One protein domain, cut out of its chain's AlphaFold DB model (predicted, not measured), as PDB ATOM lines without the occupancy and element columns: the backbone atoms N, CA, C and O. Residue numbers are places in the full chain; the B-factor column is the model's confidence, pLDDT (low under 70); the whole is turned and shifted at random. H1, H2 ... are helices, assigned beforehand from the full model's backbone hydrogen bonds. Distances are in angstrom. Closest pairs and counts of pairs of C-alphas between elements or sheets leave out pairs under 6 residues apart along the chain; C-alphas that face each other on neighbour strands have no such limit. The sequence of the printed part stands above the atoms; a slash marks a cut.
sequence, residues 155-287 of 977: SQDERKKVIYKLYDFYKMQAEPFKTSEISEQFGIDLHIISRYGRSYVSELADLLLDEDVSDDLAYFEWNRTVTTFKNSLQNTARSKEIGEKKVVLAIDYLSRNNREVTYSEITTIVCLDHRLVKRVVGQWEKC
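What this domain is: This is residues 155 to 287 of the 977 residues of a protein of Salmonella anatum (UniProt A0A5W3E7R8). Two clusters of crossed helices are joined end to end in an elongated body: H1 and H2 pack on H3 at one end, and H7 and H8 pack on H6 at the other. Residues 205 to 209 of H3 meet residues 239 to 245 of H6 between the clusters, and H4 and the short H5 lie nearest the middle. The printed part has 133 residues with eight named helices, H1 to H8 in order along the chain, and no named strand; the class is all helix. It is only just compact, close to loose, with a radius of gyration of the C-alphas of 16.5 A and spans of 51 by 27 by 24 A.

How they stand to each other: H3, residues 190 to 210, is the longest helix and has a kink of 30 degrees near residue 197. With residues 193 to 200 alone it touches H1, residues 156 to 173, at a steep tilt of 62 degrees, the same way; the closest C-alphas, of Lys 160 and Tyr 196, are 5.6 A apart. H2, residues 179 to 186, touches H3 at a steep tilt of 58 degrees, opposite ways, closest at the C-alphas of Ser 183 and Leu 190, 5.4 A. H5, residues 230 to 233, touches H3, with C-alphas of Val 201 and Leu 233 closest at 6.6 A. H6, residues 239 to 256, touches H3 at a steep tilt of 43 degrees, the same way, closest at the C-alphas of Leu 209 and Ile 242, 6.5 A. H4, residues 216 to 228, touches H6 at a shallow tilt of 32 degrees, opposite ways, closest at the C-alphas of Asp 216 and Tyr 253, 6.5 A. H7, residues 263 to 270, touches H6, closest at the C-alphas of Ala 250 and Ile 266, 6.2 A. H8, residues 274 to 287, touches H6 at a steep tilt of 63 degrees, closest at the C-alphas of Glu 244 and Val 280, 6.2 A. H1 and H8 are apart. Every O i to N i+4 pair is within hydrogen-bond range in H1, H2, H4, H6 and H7; H3 has 16 of 17 and H8 9 of 10, while H5 is too short for such a pair.

Where its parts are: H3 is 29.4 A long, H1 25.9 A, H6 25.6 A, H8 20.0 A and H4 18.0 A from first to last C-alpha. H1 begins at C-alpha 156, (46.917, 18.654, -12.550), and H8 ends at C-alpha 287, (38.237, 58.891, -32.507).

The domain as a whole: The C-alphas of Ser 155 and Glu 260 are the two farthest apart, 53.5 A. The printed part has no cut and no long link. Mean pLDDT of the printed part is 81.1; 17 residues are under 70, among them 257 to 260 and 271 to 274.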
ATOM      1  N   SER A 155      50.014  14.850 -12.005       78.38
ATOM      2  CA  SER A 155      49.188  15.814 -11.260       78.38
ATOM      3  C   SER A 155      48.579  16.882 -12.187       78.38
ATOM      4  O   SER A 155      49.013  17.068 -13.327       78.38
ATOM      5  N   GLN A 156      47.551  17.609 -11.728       77.75
ATOM      6  CA  GLN A 156      46.917  18.654 -12.550       77.75
ATOM      7  C   GLN A 156      47.900  19.766 -12.956       77.75
ATOM      8  O   GLN A 156      47.826  20.244 -14.090       77.75
ATOM      9  N   ASP A 157      48.833  20.134 -12.074       78.38
ATOM     10  CA  ASP A 157      49.847  21.159 -12.342       78.38
ATOM     11  C   ASP A 157      50.899  20.682 -13.344       78.38
ATOM     12  O   ASP A 157      51.315  21.438 -14.223       78.38
ATOM     13  N   GLU A 158      51.300  19.414 -13.271       78.50
ATOM     14  CA  GLU A 158      52.216  18.816 -14.243       78.50
ATOM     15  C   GLU A 158      51.568  18.696 -15.623       78.50
ATOM     16  O   GLU A 158      52.194  19.055 -16.620       78.50
ATOM     17  N   ARG A 159      50.288  18.299 -15.702       80.81
ATOM     18  CA  ARG A 159      49.540  18.295 -16.973       80.81
ATOM     19  C   ARG A 159      49.428  19.698 -17.560       80.81
ATOM     20  O   ARG A 159      49.662  19.863 -18.755       80.81
ATOM     21  N   LYS A 160      49.124  20.711 -16.736       84.06
ATOM     22  CA  LYS A 160      49.101  22.115 -17.178       84.06
ATOM     23  C   LYS A 160      50.463  22.514 -17.756       84.06
ATOM     24  O   LYS A 160      50.507  23.008 -18.878       84.06
ATOM     25  N   LYS A 161      51.565  22.234 -17.049       84.06
ATOM     26  CA  LYS A 161      52.935  22.538 -17.508       84.06
ATOM     27  C   LYS A 161      53.285  21.852 -18.833       84.06
ATOM     28  O   LYS A 161      53.888  22.489 -19.689       84.06
ATOM     29  N   VAL A 162      52.901  20.589 -19.023       82.62
ATOM     30  CA  VAL A 162      53.154  19.851 -20.276       82.62
ATOM     31  C   VAL A 162      52.376  20.455 -21.447       82.62
ATOM     32  O   VAL A 162      52.961  20.715 -22.495       82.62
ATOM     33  N   ILE A 163      51.082  20.741 -21.271       84.94
ATOM     34  CA  ILE A 163      50.270  21.355 -22.333       84.94
ATOM     35  C   ILE A 163      50.755  22.776 -22.658       84.94
ATOM     36  O   ILE A 163      50.793  23.145 -23.829       84.94
ATOM     37  N   TYR A 164      51.179  23.549 -21.655       88.62
ATOM     38  CA  TYR A 164      51.774  24.875 -21.861       88.62
ATOM     39  C   TYR A 164      53.060  24.782 -22.685       88.62
ATOM     40  O   TYR A 164      53.173  25.479 -23.684       88.62
ATOM     41  N   LYS A 165      53.965  23.849 -22.356       83.50
ATOM     42  CA  LYS A 165      55.180  23.602 -23.150       83.50
ATOM     43  C   LYS A 165      54.877  23.223 -24.601       83.50
ATOM     44  O   LYS A 165      55.586  23.667 -25.495       83.50
ATOM     45  N   LEU A 166      53.831  22.430 -24.849       83.19
ATOM     46  CA  LEU A 166      53.402  22.100 -26.214       83.19
ATOM     47  C   LEU A 166      52.886  23.338 -26.952       83.19
ATOM     48  O   LEU A 166      53.250  23.570 -28.099       83.19
ATOM     49  N   TYR A 167      52.069  24.161 -26.300       86.25
ATOM     50  CA  TYR A 167      51.566  25.393 -26.902       86.25
ATOM     51  C   TYR A 167      52.698  26.404 -27.141       86.25
ATOM     52  O   TYR A 167      52.723  27.031 -28.196       86.25
ATOM     53  N   ASP A 168      53.674  26.503 -26.235       83.38
ATOM     54  CA  ASP A 168      54.893  27.296 -26.422       83.38
ATOM     55  C   ASP A 168      55.749  26.763 -27.581       83.38
ATOM     56  O   ASP A 168      56.253  27.554 -28.376       83.38
ATOM     57  N   PHE A 169      55.846  25.439 -27.745       78.94
ATOM     58  CA  PHE A 169      56.500  24.821 -28.899       78.94
ATOM     59  C   PHE A 169      55.826  25.244 -30.212       78.94
ATOM     60  O   PHE A 169      56.497  25.768 -31.098       78.94
ATOM     61  N   TYR A 170      54.498  25.136 -30.330       78.38
ATOM     62  CA  TYR A 170      53.796  25.610 -31.533       78.38
ATOM     63  C   TYR A 170      53.879  27.136 -31.712       78.38
ATOM     64  O   TYR A 170      54.007  27.615 -32.839       78.38
ATOM     65  N   LYS A 171      53.876  27.913 -30.619       80.00
ATOM     66  CA  LYS A 171      54.122  29.366 -30.648       80.00
ATOM     67  C   LYS A 171      55.501  29.692 -31.230       80.00
ATOM     68  O   LYS A 171      55.628  30.679 -31.953       80.00
ATOM     69  N   MET A 172      56.513  28.873 -30.937       72.25
ATOM     70  CA  MET A 172      57.860  28.998 -31.497       72.25
ATOM     71  C   MET A 172      57.933  28.590 -32.973       72.25
ATOM     72  O   MET A 172      58.601  29.285 -33.737       72.25
ATOM     73  N   GLN A 173      57.228  27.524 -33.374       67.94
ATOM     74  CA  GLN A 173      57.166  27.058 -34.771       67.94
ATOM     75  C   GLN A 173      56.460  28.054 -35.701       67.94
ATOM     76  O   GLN A 173      56.758  28.113 -36.889       67.94
ATOM     77  N   ALA A 174      55.552  28.870 -35.155       66.75
ATOM     78  CA  ALA A 174      54.814  29.902 -35.882       66.75
ATOM     79  C   ALA A 174      53.919  29.385 -37.030       66.75
ATOM     80  O   ALA A 174      53.509  30.161 -37.896       66.75
ATOM     81  N   GLU A 175      53.572  28.096 -37.021       68.38
ATOM     82  CA  GLU A 175      52.647  27.492 -37.980       68.38
ATOM     83  C   GLU A 175      51.231  27.367 -37.397       68.38
ATOM     84  O   GLU A 175      51.062  26.975 -36.238       68.38
ATOM     85  N   PRO A 176      50.171  27.681 -38.167       75.81
ATOM     86  CA  PRO A 176      48.808  27.506 -37.689       75.81
ATOM     87  C   PRO A 176      48.477  26.030 -37.468       75.81
ATOM     88  O   PRO A 176      48.491  25.253 -38.417       75.81
ATOM     89  N   PHE A 177      48.051  25.682 -36.257       82.75
ATOM     90  CA  PHE A 177      47.716  24.307 -35.886       82.75
ATOM     91  C   PHE A 177      46.271  24.181 -35.386       82.75
ATOM     92  O   PHE A 177      45.615  25.161 -34.996       82.75
ATOM     93  N   LYS A 178      45.742  22.960 -35.386       84.38
ATOM     94  CA  LYS A 178      44.510  22.586 -34.682       84.38
ATOM     95  C   LYS A 178      44.846  21.774 -33.443       84.38
ATOM     96  O   LYS A 178      45.751  20.955 -33.435       84.38
ATOM     97  N   THR A 179      44.034  21.915 -32.402       83.38
ATOM     98  CA  THR A 179      44.185  21.124 -31.173       83.38
ATOM     99  C   THR A 179      44.084  19.609 -31.421       83.38
ATOM    100  O   THR A 179      44.707  18.837 -30.702       83.38
ATOM    101  N   SER A 180      43.347  19.178 -32.453       81.44
ATOM    102  CA  SER A 180      43.294  17.773 -32.887       81.44
ATOM    103  C   SER A 180      44.628  17.266 -33.437       81.44
ATOM    104  O   SER A 180      44.980  16.126 -33.174       81.44
ATOM    105  N   GLU A 181      45.392  18.114 -34.126       80.62
ATOM    106  CA  GLU A 181      46.700  17.752 -34.689       80.62
ATOM    107  C   GLU A 181      47.714  17.491 -33.562       80.62
ATOM    108  O   GLU A 181      48.476  16.534 -33.636       80.62
ATOM    109  N   ILE A 182      47.635  18.241 -32.452       82.00
ATOM    110  CA  ILE A 182      48.428  17.965 -31.236       82.00
ATOM    111  C   ILE A 182      48.074  16.593 -30.646       82.00
ATOM    112  O   ILE A 182      48.952  15.850 -30.207       82.00
ATOM    113  N   SER A 183      46.782  16.258 -30.611       82.19
ATOM    114  CA  SER A 183      46.300  14.977 -30.082       82.19
ATOM    115  C   SER A 183      46.819  13.801 -30.911       82.19
ATOM    116  O   SER A 183      47.333  12.841 -30.342       82.19
ATOM    117  N   GLU A 184      46.748  13.915 -32.239       80.38
ATOM    118  CA  GLU A 184      47.232  12.909 -33.189       80.38
ATOM    119  C   GLU A 184      48.758  12.755 -33.143       80.38
ATOM    120  O   GLU A 184      49.255  11.631 -33.099       80.38
ATOM    121  N   GLN A 185      49.501  13.865 -33.097       78.31
ATOM    122  CA  GLN A 185      50.967  13.859 -33.132       78.31
ATOM    123  C   GLN A 185      51.590  13.325 -31.836       78.31
ATOM    124  O   GLN A 185      52.554  12.564 -31.885       78.31
ATOM    125  N   PHE A 186      51.045  13.694 -30.673       77.44
ATOM    126  CA  PHE A 186      51.648  13.358 -29.375       77.44
ATOM    127  C   PHE A 186      50.905  12.252 -28.610       77.44
ATOM    128  O   PHE A 186      51.320  11.888 -27.509       77.44
ATOM    129  N   GLY A 187      49.812  11.713 -29.163       72.75
ATOM    130  CA  GLY A 187      49.019  10.648 -28.536       72.75
ATOM    131  C   GLY A 187      48.344  11.075 -27.228       72.75
ATOM    132  O   GLY A 187      48.118  10.249 -26.345       72.75
ATOM    133  N   ILE A 188      48.059  12.370 -27.071       79.00
ATOM    134  CA  ILE A 188      47.465  12.941 -25.857       79.00
ATOM    135  C   ILE A 188      45.962  13.074 -26.061       79.00
ATOM    136  O   ILE A 188      45.510  13.576 -27.089       79.00
ATOM    137  N   ASP A 189      45.180  12.686 -25.056       80.38
ATOM    138  CA  ASP A 189      43.729  12.836 -25.080       80.38
ATOM    139  C   ASP A 189      43.309  14.296 -25.363       80.38
ATOM    140  O   ASP A 189      43.714  15.248 -24.681       80.38
ATOM    141  N   LEU A 190      42.463  14.465 -26.383       83.31
ATOM    142  CA  LEU A 190      42.010  15.765 -26.869       83.31
ATOM    143  C   LEU A 190      41.288  16.588 -25.791       83.31
ATOM    144  O   LEU A 190      41.381  17.820 -25.797       83.31
ATOM    145  N   HIS A 191      40.577  15.948 -24.861       81.50
ATOM    146  CA  HIS A 191      39.906  16.621 -23.752       81.50
ATOM    147  C   HIS A 191      40.922  17.198 -22.757       81.50
ATOM    148  O   HIS A 191      40.735  18.320 -22.276       81.50
ATOM    149  N   ILE A 192      42.026  16.489 -22.483       80.88
ATOM    150  CA  ILE A 192      43.120  16.996 -21.636       80.88
ATOM    151  C   ILE A 192      43.757  18.232 -22.282       80.88
ATOM    152  O   ILE A 192      43.853  19.275 -21.630       80.88
ATOM    153  N   ILE A 193      44.108  18.155 -23.572       82.19
ATOM    154  CA  ILE A 193      44.676  19.297 -24.308       82.19
ATOM    155  C   ILE A 193      43.685  20.469 -24.312       82.19
ATOM    156  O   ILE A 193      44.047  21.595 -23.983       82.19
ATOM    157  N   SER A 194      42.408  20.213 -24.606       84.69
ATOM    158  CA  SER A 194      41.373  21.254 -24.687       84.69
ATOM    159  C   SER A 194      41.071  21.919 -23.342       84.69
ATOM    160  O   SER A 194      40.646  23.075 -23.310       84.69
ATOM    161  N   ARG A 195      41.242  21.216 -22.216       84.44
ATOM    162  CA  ARG A 195      41.021  21.775 -20.875       84.44
ATOM    163  C   ARG A 195      42.111  22.777 -20.504       84.44
ATOM    164  O   ARG A 195      41.786  23.910 -20.165       84.44
ATOM    165  N   TYR A 196      43.379  22.378 -20.587       85.81
ATOM    166  CA  TYR A 196      44.504  23.236 -20.193       85.81
ATOM    167  C   TYR A 196      44.890  24.241 -21.284       85.81
ATOM    168  O   TYR A 196      45.251  25.375 -20.978       85.81
ATOM    169  N   GLY A 197      44.718  23.870 -22.554       86.38
ATOM    170  CA  GLY A 197      44.900  24.761 -23.695       86.38
ATOM    171  C   GLY A 197      43.920  25.934 -23.681       86.38
ATOM    172  O   GLY A 197      44.288  27.033 -24.078       86.38
ATOM    173  N   ARG A 198      42.698  25.761 -23.150       86.56
ATOM    174  CA  ARG A 198      41.765  26.884 -22.940       86.56
ATOM    175  C   ARG A 198      42.320  27.935 -21.974       86.56
ATOM    176  O   ARG A 198      42.160  29.119 -22.249       86.56
ATOM    177  N   SER A 199      42.977  27.520 -20.888       87.19
ATOM    178  CA  SER A 199      43.624  28.442 -19.943       87.19
ATOM    179  C   SER A 199      44.795  29.176 -20.590       87.19
ATOM    180  O   SER A 199      44.811  30.400 -20.549       87.19
ATOM    181  N   TYR A 200      45.688  28.452 -21.278       91.69
ATOM    182  CA  TYR A 200      46.811  29.063 -21.999       91.69
ATOM    183  C   TYR A 200      46.325  30.103 -23.005       91.69
ATOM    184  O   TYR A 200      46.822  31.218 -23.054       91.69
ATOM    185  N   VAL A 201      45.327  29.746 -23.812       90.69
ATOM    186  CA  VAL A 201      44.817  30.619 -24.873       90.69
ATOM    187  C   VAL A 201      44.080  31.825 -24.286       90.69
ATOM    188  O   VAL A 201      44.107  32.887 -24.899       90.69
ATOM    189  N   SER A 202      43.446  31.694 -23.115       89.69
ATOM    190  CA  SER A 202      42.858  32.837 -22.407       89.69
ATOM    191  C   SER A 202      43.933  33.791 -21.891       89.69
ATOM    192  O   SER A 202      43.849  34.979 -22.169       89.69
ATOM    193  N   GLU A 203      44.960  33.272 -21.209       90.88
ATOM    194  CA  GLU A 203      46.100  34.065 -20.723       90.88
ATOM    195  C   GLU A 203      46.835  34.739 -21.898       90.88
ATOM    196  O   GLU A 203      47.140  35.926 -21.852       90.88
ATOM    197  N   LEU A 204      47.034  34.013 -23.003       91.69
ATOM    198  CA  LEU A 204      47.606  34.548 -24.237       91.69
ATOM    199  C   LEU A 204      46.726  35.641 -24.855       91.69
ATOM    200  O   LEU A 204      47.253  36.615 -25.379       91.69
ATOM    201  N   ALA A 205      45.402  35.477 -24.838       91.19
ATOM    202  CA  ALA A 205      44.478  36.466 -25.377       91.19
ATOM    203  C   ALA A 205      44.528  37.781 -24.590       91.19
ATOM    204  O   ALA A 205      44.539  38.836 -25.216       91.19
ATOM    205  N   ASP A 206      44.583  37.714 -23.257       91.62
ATOM    206  CA  ASP A 206      44.727  38.902 -22.411       91.62
ATOM    207  C   ASP A 206      46.107  39.559 -22.639       91.62
ATOM    208  O   ASP A 206      46.168  40.751 -22.925       91.62
ATOM    209  N   LEU A 207      47.195  38.773 -22.694       91.38
ATOM    210  CA  LEU A 207      48.533  39.284 -23.039       91.38
ATOM    211  C   LEU A 207      48.560  39.995 -24.398       91.38
ATOM    212  O   LEU A 207      49.082  41.096 -24.502       91.38
ATOM    213  N   LEU A 208      47.967  39.401 -25.438       91.62
ATOM    214  CA  LEU A 208      47.900  40.007 -26.772       91.62
ATOM    215  C   LEU A 208      47.089  41.309 -26.780       91.62
ATOM    216  O   LEU A 208      47.328  42.172 -27.625       91.62
ATOM    217  N   LEU A 209      46.100  41.459 -25.900       91.31
ATOM    218  CA  LEU A 209      45.317  42.689 -25.790       91.31
ATOM    219  C   LEU A 209      46.078  43.793 -25.057       91.31
ATOM    220  O   LEU A 209      45.981  44.942 -25.489       91.31
ATOM    221  N   ASP A 210      46.891  43.438 -24.066       89.38
ATOM    222  CA  ASP A 210      47.689  44.383 -23.275       89.38
ATOM    223  C   ASP A 210      49.053  44.714 -23.910       89.38
ATOM    224  O   ASP A 210      49.653  45.730 -23.576       89.38
ATOM    225  N   GLU A 211      49.537  43.887 -24.843       88.38
ATOM    226  CA  GLU A 211      50.828  44.071 -25.521       88.38
ATOM    227  C   GLU A 211      50.891  45.414 -26.262       88.38
ATOM    228  O   GLU A 211      50.017  45.716 -27.084       88.38
ATOM    229  N   ASP A 212      51.921  46.214 -25.987       84.88
ATOM    230  CA  ASP A 212      52.180  47.439 -26.741       84.88
ATOM    231  C   ASP A 212      52.764  47.087 -28.113       84.88
ATOM    232  O   ASP A 212      53.689  46.286 -28.229       84.88
ATOM    233  N   VAL A 213      52.175  47.647 -29.166       86.06
ATOM    234  CA  VAL A 213      52.507  47.332 -30.559       86.06
ATOM    235  C   VAL A 213      52.717  48.644 -31.306       86.06
ATOM    236  O   VAL A 213      51.904  49.064 -32.137       86.06
ATOM    237  N   SER A 214      53.806  49.313 -30.954       78.38
ATOM    238  CA  SER A 214      54.143  50.662 -31.408       78.38
ATOM    239  C   SER A 214      54.957  50.670 -32.710       78.38
ATOM    240  O   SER A 214      54.777  51.571 -33.533       78.38
ATOM    241  N   ASP A 215      55.753  49.629 -32.973       78.75
ATOM    242  CA  ASP A 215      56.593  49.489 -34.170       78.75
ATOM    243  C   ASP A 215      56.190  48.303 -35.082       78.75
ATOM    244  O   ASP A 215      55.212  47.579 -34.837       78.75
ATOM    245  N   ASP A 216      56.834  48.156 -36.250       72.88
ATOM    246  CA  ASP A 216      56.467  47.101 -37.214       72.88
ATOM    247  C   ASP A 216      56.894  45.709 -36.742       72.88
ATOM    248  O   ASP A 216      56.207  44.732 -37.037       72.88
ATOM    249  N   LEU A 217      58.012  45.598 -36.024       73.31
ATOM    250  CA  LEU A 217      58.529  44.333 -35.516       73.31
ATOM    251  C   LEU A 217      57.595  43.769 -34.442       73.31
ATOM    252  O   LEU A 217      57.195  42.606 -34.551       73.31
ATOM    253  N   ALA A 218      57.155  44.609 -33.501       79.62
ATOM    254  CA  ALA A 218      56.108  44.269 -32.541       79.62
ATOM    255  C   ALA A 218      54.811  43.857 -33.258       79.62
ATOM    256  O   ALA A 218      54.196  42.842 -32.925       79.62
ATOM    257  N   TYR A 219      54.419  44.579 -34.317       83.00
ATOM    258  CA  TYR A 219      53.230  44.235 -35.105       83.00
ATOM    259  C   TYR A 219      53.337  42.859 -35.767       83.00
ATOM    260  O   TYR A 219      52.365  42.092 -35.783       83.00
ATOM    261  N   PHE A 220      54.513  42.513 -36.292       77.06
ATOM    262  CA  PHE A 220      54.748  41.207 -36.891       77.06
ATOM    263  C   PHE A 220      54.751  40.080 -35.856       77.06
ATOM    264  O   PHE A 220      54.104  39.059 -36.099       77.06
ATOM    265  N   GLU A 221      55.421  40.243 -34.708       76.88
ATOM    266  CA  GLU A 221      55.420  39.238 -33.630       76.88
ATOM    267  C   GLU A 221      54.000  38.990 -33.101       76.88
ATOM    268  O   GLU A 221      53.572  37.833 -32.952       76.88
ATOM    269  N   TRP A 222      53.237  40.070 -32.926       87.75
ATOM    270  CA  TRP A 222      51.836  40.021 -32.533       87.75
ATOM    271  C   TRP A 222      50.995  39.262 -33.569       87.75
ATOM    272  O   TRP A 222      50.339  38.263 -33.253       87.75
ATOM    273  N   ASN A 223      51.055  39.660 -34.846       82.44
ATOM    274  CA  ASN A 223      50.249  39.047 -35.904       82.44
ATOM    275  C   ASN A 223      50.642  37.585 -36.173       82.44
ATOM    276  O   ASN A 223      49.768  36.762 -36.473       82.44
ATOM    277  N   ARG A 224      51.924  37.233 -36.019       78.88
ATOM    278  CA  ARG A 224      52.416  35.849 -36.084       78.88
ATOM    279  C   ARG A 224      51.775  34.999 -34.995       78.88
ATOM    280  O   ARG A 224      51.235  33.933 -35.289       78.88
ATOM    281  N   THR A 225      51.759  35.494 -33.760       84.81
ATOM    282  CA  THR A 225      51.140  34.801 -32.623       84.81
ATOM    283  C   THR A 225      49.634  34.625 -32.840       84.81
ATOM    284  O   THR A 225      49.119  33.512 -32.727       84.81
ATOM    285  N   VAL A 226      48.923  35.673 -33.272       84.38
ATOM    286  CA  VAL A 226      47.484  35.581 -33.587       84.38
ATOM    287  C   VAL A 226      47.192  34.584 -34.714       84.38
ATOM    288  O   VAL A 226      46.194  33.865 -34.665       84.38
ATOM    289  N   THR A 227      48.056  34.516 -35.728       79.56
ATOM    290  CA  THR A 227      47.888  33.615 -36.880       79.56
ATOM    291  C   THR A 227      48.172  32.157 -36.516       79.56
ATOM    292  O   THR A 227      47.398  31.275 -36.896       79.56
ATOM    293  N   THR A 228      49.209  31.917 -35.710       81.12
ATOM    294  CA  THR A 228      49.566  30.597 -35.159       81.12
ATOM    295  C   THR A 228      48.396  30.017 -34.359       81.12
ATOM    296  O   THR A 228      47.955  28.894 -34.590       81.12
ATOM    297  N   PHE A 229      47.793  30.832 -33.489       88.00
ATOM    298  CA  PHE A 229      46.677  30.418 -32.636       88.00
ATOM    299  C   PHE A 229      45.291  30.706 -33.234       88.00
ATOM    300  O   PHE A 229      44.302  30.675 -32.500       88.00
ATOM    301  N   LYS A 230      45.167  30.952 -34.549       84.19
ATOM    302  CA  LYS A 230      43.909  31.416 -35.174       84.19
ATOM    303  C   LYS A 230      42.694  30.545 -34.831       84.19
ATOM    304  O   LYS A 230      41.630  31.072 -34.522       84.19
ATOM    305  N   ASN A 231      42.860  29.221 -34.834       84.44
ATOM    306  CA  ASN A 231      41.777  28.268 -34.575       84.44
ATOM    307  C   ASN A 231      41.353  28.273 -33.094       84.44
ATOM    308  O   ASN A 231      40.183  28.073 -32.772       84.44
ATOM    309  N   SER A 232      42.301  28.529 -32.192       85.62
ATOM    310  CA  SER A 232      42.080  28.547 -30.746       85.62
ATOM    311  C   SER A 232      41.527  29.898 -30.279       85.62
ATOM    312  O   SER A 232      40.530  29.936 -29.559       85.62
ATOM    313  N   LEU A 233      42.104  31.011 -30.750       86.00
ATOM    314  CA  LEU A 233      41.700  32.375 -30.386       86.00
ATOM    315  C   LEU A 233      40.287  32.722 -30.872       86.00
ATOM    316  O   LEU A 233      39.570  33.435 -30.170       86.00
ATOM    317  N   GLN A 234      39.844  32.172 -32.011       81.69
ATOM    318  CA  GLN A 234      38.467  32.327 -32.516       81.69
ATOM    319  C   GLN A 234      37.391  31.807 -31.553       81.69
ATOM    320  O   GLN A 234      36.252  32.262 -31.600       81.69
ATOM    321  N   ASN A 235      37.746  30.871 -30.672       78.94
ATOM    322  CA  ASN A 235      36.821  30.249 -29.727       78.94
ATOM    323  C   ASN A 235      36.916  30.843 -28.308       78.94
ATOM    324  O   ASN A 235      36.295  30.329 -27.375       78.94
ATOM    325  N   THR A 236      37.685  31.922 -28.127       83.25
ATOM    326  CA  THR A 236      37.832  32.617 -26.838       83.25
ATOM    327  C   THR A 236      36.753  33.677 -26.631       83.25
ATOM    328  O   THR A 236      36.203  34.220 -27.590       83.25
ATOM    329  N   ALA A 237      36.490  34.039 -25.372       84.44
ATOM    330  CA  ALA A 237      35.598  35.158 -25.047       84.44
ATOM    331  C   ALA A 237      36.121  36.502 -25.600       84.44
ATOM    332  O   ALA A 237      35.332  37.338 -26.034       84.44
ATOM    333  N   ARG A 238      37.451  36.658 -25.660       87.44
ATOM    334  CA  ARG A 238      38.175  37.837 -26.159       87.44
ATOM    335  C   ARG A 238      38.325  37.885 -27.685       87.44
ATOM    336  O   ARG A 238      38.914  38.822 -28.214       87.44
ATOM    337  N   SER A 239      37.782  36.910 -28.423       85.50
ATOM    338  CA  SER A 239      37.944  36.811 -29.884       85.50
ATOM    339  C   SER A 239      37.534  38.092 -30.618       85.50
ATOM    340  O   SER A 239      38.203  38.516 -31.562       85.50
ATOM    341  N   LYS A 240      36.448  38.729 -30.159       85.69
ATOM    342  CA  LYS A 240      35.976  39.997 -30.718       85.69
ATOM    343  C   LYS A 240      37.012  41.105 -30.513       85.69
ATOM    344  O   LYS A 240      37.363  41.752 -31.487       85.69
ATOM    345  N   GLU A 241      37.509  41.280 -29.291       90.50
ATOM    346  CA  GLU A 241      38.481  42.322 -28.919       90.50
ATOM    347  C   GLU A 241      39.808  42.146 -29.671       90.50
ATOM    348  O   GLU A 241      40.332  43.107 -30.229       90.50
ATOM    349  N   ILE A 242      40.300  40.908 -29.806       89.38
ATOM    350  CA  ILE A 242      41.503  40.607 -30.603       89.38
ATOM    351  C   ILE A 242      41.283  40.967 -32.077       89.38
ATOM    352  O   ILE A 242      42.161  41.540 -32.721       89.38
ATOM    353  N   GLY A 243      40.104  40.651 -32.624       86.56
ATOM    354  CA  GLY A 243      39.738  41.026 -33.989       86.56
ATOM    355  C   GLY A 243      39.661  42.543 -34.193       86.56
ATOM    356  O   GLY A 243      40.030  43.029 -35.258       86.56
ATOM    357  N   GLU A 244      39.220  43.290 -33.179       90.31
ATOM    358  CA  GLU A 244      39.188  44.757 -33.198       90.31
ATOM    359  C   GLU A 244      40.604  45.346 -33.121       90.31
ATOM    360  O   GLU A 244      40.965  46.137 -33.996       90.31
ATOM    361  N   LYS A 245      41.446  44.877 -32.184       91.38
ATOM    362  CA  LYS A 245      42.864  45.268 -32.085       91.38
ATOM    363  C   LYS A 245      43.619  44.976 -33.383       91.38
ATOM    364  O   LYS A 245      44.331  45.838 -33.881       91.38
ATOM    365  N   LYS A 246      43.377  43.822 -34.021       89.50
ATOM    366  CA  LYS A 246      43.982  43.467 -35.320       89.50
ATOM    367  C   LYS A 246      43.670  44.477 -36.431       89.50
ATOM    368  O   LYS A 246      44.527  44.735 -37.273       89.50
ATOM    369  N   VAL A 247      42.452  45.029 -36.459       88.56
ATOM    370  CA  VAL A 247      42.056  46.049 -37.445       88.56
ATOM    371  C   VAL A 247      42.749  47.379 -37.170       88.56
ATOM    372  O   VAL A 247      43.244  47.985 -38.115       88.56
ATOM    373  N   VAL A 248      42.822  47.802 -35.905       89.62
ATOM    374  CA  VAL A 248      43.525  49.035 -35.506       89.62
ATOM    375  C   VAL A 248      45.011  48.939 -35.848       89.62
ATOM    376  O   VAL A 248      45.519  49.764 -36.598       89.62
ATOM    377  N   LEU A 249      45.672  47.852 -35.447       88.69
ATOM    378  CA  LEU A 249      47.090  47.648 -35.734       88.69
ATOM    379  C   LEU A 249      47.400  47.576 -37.239       88.69
ATOM    380  O   LEU A 249      48.466  47.999 -37.674       88.69
ATOM    381  N   ALA A 250      46.471  47.072 -38.060       85.19
ATOM    382  CA  ALA A 250      46.625  47.094 -39.515       85.19
ATOM    383  C   ALA A 250      46.548  48.517 -40.098       85.19
ATOM    384  O   ALA A 250      47.251  48.812 -41.065       85.19
ATOM    385  N   ILE A 251      45.712  49.391 -39.528       86.31
ATOM    386  CA  ILE A 251      45.655  50.812 -39.896       86.31
ATOM    387  C   ILE A 251      46.981  51.489 -39.540       86.31
ATOM    388  O   ILE A 251      47.581  52.136 -40.400       86.31
ATOM    389  N   ASP A 252      47.466  51.271 -38.318       85.44
ATOM    390  CA  ASP A 252      48.712  51.864 -37.827       85.44
ATOM    391  C   ASP A 252      49.914  51.402 -38.655       85.44
ATOM    392  O   ASP A 252      50.730  52.221 -39.072       85.44
ATOM    393  N   TYR A 253      49.984  50.107 -38.974       83.56
ATOM    394  CA  TYR A 253      51.008  49.539 -39.852       83.56
ATOM    395  C   TYR A 253      51.015  50.192 -41.244       83.56
ATOM    396  O   TYR A 253      52.073  50.576 -41.753       83.56
ATOM    397  N   LEU A 254      49.841  50.323 -41.878       79.06
ATOM    398  CA  LEU A 254      49.721  50.949 -43.198       79.06
ATOM    399  C   LEU A 254      50.178  52.413 -43.157       79.06
ATOM    400  O   LEU A 254      50.905  52.845 -44.051       79.06
ATOM    401  N   SER A 255      49.793  53.139 -42.105       81.12
ATOM    402  CA  SER A 255      50.169  54.536 -41.886       81.12
ATOM    403  C   SER A 255      51.685  54.700 -41.714       81.12
ATOM    404  O   SER A 255      52.314  55.434 -42.478       81.12
ATOM    405  N   ARG A 256      52.304  53.932 -40.802       79.25
ATOM    406  CA  ARG A 256      53.759  53.933 -40.537       79.25
ATOM    407  C   ARG A 256      54.606  53.646 -41.777       79.25
ATOM    408  O   ARG A 256      55.703  54.178 -41.923       79.25
ATOM    409  N   ASN A 257      54.092  52.818 -42.685       68.81
ATOM    410  CA  ASN A 257      54.779  52.421 -43.914       68.81
ATOM    411  C   ASN A 257      54.452  53.322 -45.125       68.81
ATOM    412  O   ASN A 257      54.753  52.936 -46.257       68.81
ATOM    413  N   ASN A 258      53.827  54.493 -44.928       69.69
ATOM    414  CA  ASN A 258      53.395  55.403 -46.000       69.69
ATOM    415  C   ASN A 258      52.544  54.709 -47.085       69.69
ATOM    416  O   ASN A 258      52.648  55.012 -48.277       69.69
ATOM    417  N   ARG A 259      51.715  53.733 -46.690       66.00
ATOM    418  CA  ARG A 259      50.795  53.028 -47.590       66.00
ATOM    419  C   ARG A 259      49.418  53.677 -47.567       66.00
ATOM    420  O   ARG A 259      48.994  54.273 -46.583       66.00
ATOM    421  N   GLU A 260      48.681  53.509 -48.662       69.06
ATOM    422  CA  GLU A 260      47.303  53.986 -48.749       69.06
ATOM    423  C   GLU A 260      46.411  53.220 -47.755       69.06
ATOM    424  O   GLU A 260      46.168  52.018 -47.906       69.06
ATOM    425  N   VAL A 261      45.901  53.914 -46.737       75.56
ATOM    426  CA  VAL A 261      45.019  53.324 -45.727       75.56
ATOM    427  C   VAL A 261      43.584  53.281 -46.269       75.56
ATOM    428  O   VAL A 261      42.831  54.251 -46.191       75.56
ATOM    429  N   THR A 262      43.195  52.148 -46.861       75.25
ATOM    430  CA  THR A 262      41.846  51.946 -47.428       75.25
ATOM    431  C   THR A 262      41.145  50.738 -46.819       75.25
ATOM    432  O   THR A 262      41.788  49.779 -46.398       75.25
ATOM    433  N   TYR A 263      39.808  50.717 -46.856       69.44
ATOM    434  CA  TYR A 263      39.014  49.562 -46.404       69.44
ATOM    435  C   TYR A 263      39.416  48.247 -47.092       69.44
ATOM    436  O   TYR A 263      39.420  47.193 -46.454       69.44
ATOM    437  N   SER A 264      39.754  48.300 -48.385       61.38
ATOM    438  CA  SER A 264      40.170  47.127 -49.160       61.38
ATOM    439  C   SER A 264      41.535  46.605 -48.712       61.38
ATOM    440  O   SER A 264      41.693  45.396 -48.548       61.38
ATOM    441  N   GLU A 265      42.502  47.497 -48.484       66.00
ATOM    442  CA  GLU A 265      43.836  47.134 -47.982       66.00
ATOM    443  C   GLU A 265      43.741  46.544 -46.573       66.00
ATOM    444  O   GLU A 265      44.270  45.462 -46.323       66.00
ATOM    445  N   ILE A 266      42.965  47.178 -45.688       75.75
ATOM    446  CA  ILE A 266      42.729  46.681 -44.327       75.75
ATOM    447  C   ILE A 266      42.100  45.287 -44.381       75.75
ATOM    448  O   ILE A 266      42.617  44.365 -43.762       75.75
ATOM    449  N   THR A 267      41.028  45.100 -45.161       67.75
ATOM    450  CA  THR A 267      40.336  43.800 -45.287       67.75
ATOM    451  C   THR A 267      41.267  42.707 -45.816       67.75
ATOM    452  O   THR A 267      41.213  41.575 -45.333       67.75
ATOM    453  N   THR A 268      42.138  43.049 -46.770       63.72
ATOM    454  CA  THR A 268      43.130  42.125 -47.341       63.72
ATOM    455  C   THR A 268      44.169  41.715 -46.299       63.72
ATOM    456  O   THR A 268      44.472  40.532 -46.174       63.72
ATOM    457  N   ILE A 269      44.660  42.670 -45.506       65.88
ATOM    458  CA  ILE A 269      45.660  42.429 -44.459       65.88
ATOM    459  C   ILE A 269      45.085  41.602 -43.306       65.88
ATOM    460  O   ILE A 269      45.729  40.669 -42.828       65.88
ATOM    461  N   VAL A 270      43.871  41.914 -42.844       70.75
ATOM    462  CA  VAL A 270      43.333  41.270 -41.637       70.75
ATOM    463  C   VAL A 270      42.616  39.950 -41.913       70.75
ATOM    464  O   VAL A 270      42.498  39.141 -40.993       70.75
ATOM    465  N   CYS A 271      42.157  39.710 -43.150       65.19
ATOM    466  CA  CYS A 271      41.393  38.517 -43.544       65.19
ATOM    467  C   CYS A 271      40.162  38.244 -42.639       65.19
ATOM    468  O   CYS A 271      39.837  37.095 -42.340       65.19
ATOM    469  N   LEU A 272      39.483  39.305 -42.181       67.19
ATOM    470  CA  LEU A 272      38.304  39.253 -41.299       67.19
ATOM    471  C   LEU A 272      37.004  39.576 -42.054       67.19
ATOM    472  O   LEU A 272      37.020  40.071 -43.181       67.19
ATOM    473  N   ASP A 273      35.859  39.333 -41.407       67.50
ATOM    474  CA  ASP A 273      34.543  39.735 -41.920       67.50
ATOM    475  C   ASP A 273      34.520  41.246 -42.213       67.50
ATOM    476  O   ASP A 273      34.765  42.078 -41.335       67.50
ATOM    477  N   HIS A 274      34.156  41.607 -43.445       65.44
ATOM    478  CA  HIS A 274      33.983  42.989 -43.891       65.44
ATOM    479  C   HIS A 274      33.079  43.816 -42.953       65.44
ATOM    480  O   HIS A 274      33.267  45.023 -42.803       65.44
ATOM    481  N   ARG A 275      32.098  43.196 -42.283       71.38
ATOM    482  CA  ARG A 275      31.239  43.859 -41.286       71.38
ATOM    483  C   ARG A 275      32.015  44.289 -40.040       71.38
ATOM    484  O   ARG A 275      31.747  45.372 -39.522       71.38
ATOM    485  N   LEU A 276      32.951  43.462 -39.572       76.62
ATOM    486  CA  LEU A 276      33.821  43.766 -38.434       76.62
ATOM    487  C   LEU A 276      34.775  44.906 -38.794       76.62
ATOM    488  O   LEU A 276      34.791  45.914 -38.092       76.62
ATOM    489  N   VAL A 277      35.466  44.790 -39.933       77.19
ATOM    490  CA  VAL A 277      36.355  45.843 -40.457       77.19
ATOM    491  C   VAL A 277      35.600  47.164 -40.574       77.19
ATOM    492  O   VAL A 277      36.045  48.185 -40.057       77.19
ATOM    493  N   LYS A 278      34.397  47.142 -41.162       79.94
ATOM    494  CA  LYS A 278      33.582  48.347 -41.332       79.94
ATOM    495  C   LYS A 278      33.210  49.016 -40.012       79.94
ATOM    496  O   LYS A 278      33.229  50.243 -39.928       79.94
ATOM    497  N   ARG A 279      32.854  48.223 -38.999       87.56
ATOM    498  CA  ARG A 279      32.488  48.727 -37.672       87.56
ATOM    499  C   ARG A 279      33.678  49.391 -36.980       87.56
ATOM    500  O   ARG A 279      33.524  50.511 -36.509       87.56
ATOM    501  N   VAL A 280      34.824  48.710 -36.938       86.62
ATOM    502  CA  VAL A 280      36.017  49.175 -36.210       86.62
ATOM    503  C   VAL A 280      36.626  50.392 -36.881       86.62
ATOM    504  O   VAL A 280      36.899  51.375 -36.204       86.62
ATOM    505  N   VAL A 281      36.732  50.387 -38.213       84.62
ATOM    506  CA  VAL A 281      37.160  51.576 -38.958       84.62
ATOM    507  C   VAL A 281      36.249  52.761 -38.640       84.62
ATOM    508  O   VAL A 281      36.740  53.832 -38.326       84.62
ATOM    509  N   GLY A 282      34.925  52.576 -38.627       83.12
ATOM    510  CA  GLY A 282      34.002  53.662 -38.286       83.12
ATOM    511  C   GLY A 282      34.098  54.152 -36.832       83.12
ATOM    512  O   GLY A 282      33.685  55.275 -36.553       83.12
ATOM    513  N   GLN A 283      34.602  53.337 -35.900       85.94
ATOM    514  CA  GLN A 283      34.931  53.779 -34.537       85.94
ATOM    515  C   GLN A 283      36.243  54.566 -34.534       85.94
ATOM    516  O   GLN A 283      36.290  55.664 -33.992       85.94
ATOM    517  N   TRP A 284      37.266  54.047 -35.208       85.75
ATOM    518  CA  TRP A 284      38.570  54.686 -35.348       85.75
ATOM    519  C   TRP A 284      38.485  56.060 -36.039       85.75
ATOM    520  O   TRP A 284      39.036  57.027 -35.522       85.75
ATOM    521  N   GLU A 285      37.710  56.191 -37.126       84.50
ATOM    522  CA  GLU A 285      37.471  57.466 -37.834       84.50
ATOM    523  C   GLU A 285      36.819  58.522 -36.923       84.50
ATOM    524  O   GLU A 285      37.097  59.710 -37.048       84.50
ATOM    525  N   LYS A 286      35.952  58.102 -35.988       85.50
ATOM    526  CA  LYS A 286      35.328  59.008 -35.007       85.50
ATOM    527  C   LYS A 286      36.301  59.458 -33.920       85.50
ATOM    528  O   LYS A 286      36.131  60.547 -33.388       85.50
ATOM    529  N   CYS A 287      37.263  58.611 -33.562       82.50
ATOM    530  CA  CYS A 287      38.237  58.891 -32.507       82.50
ATOM    531  C   CYS A 287      39.429  59.726 -32.995       82.50
ATOM    532  O   CYS A 287      40.027  60.430 -32.192       82.50
TER     533      CYS A 287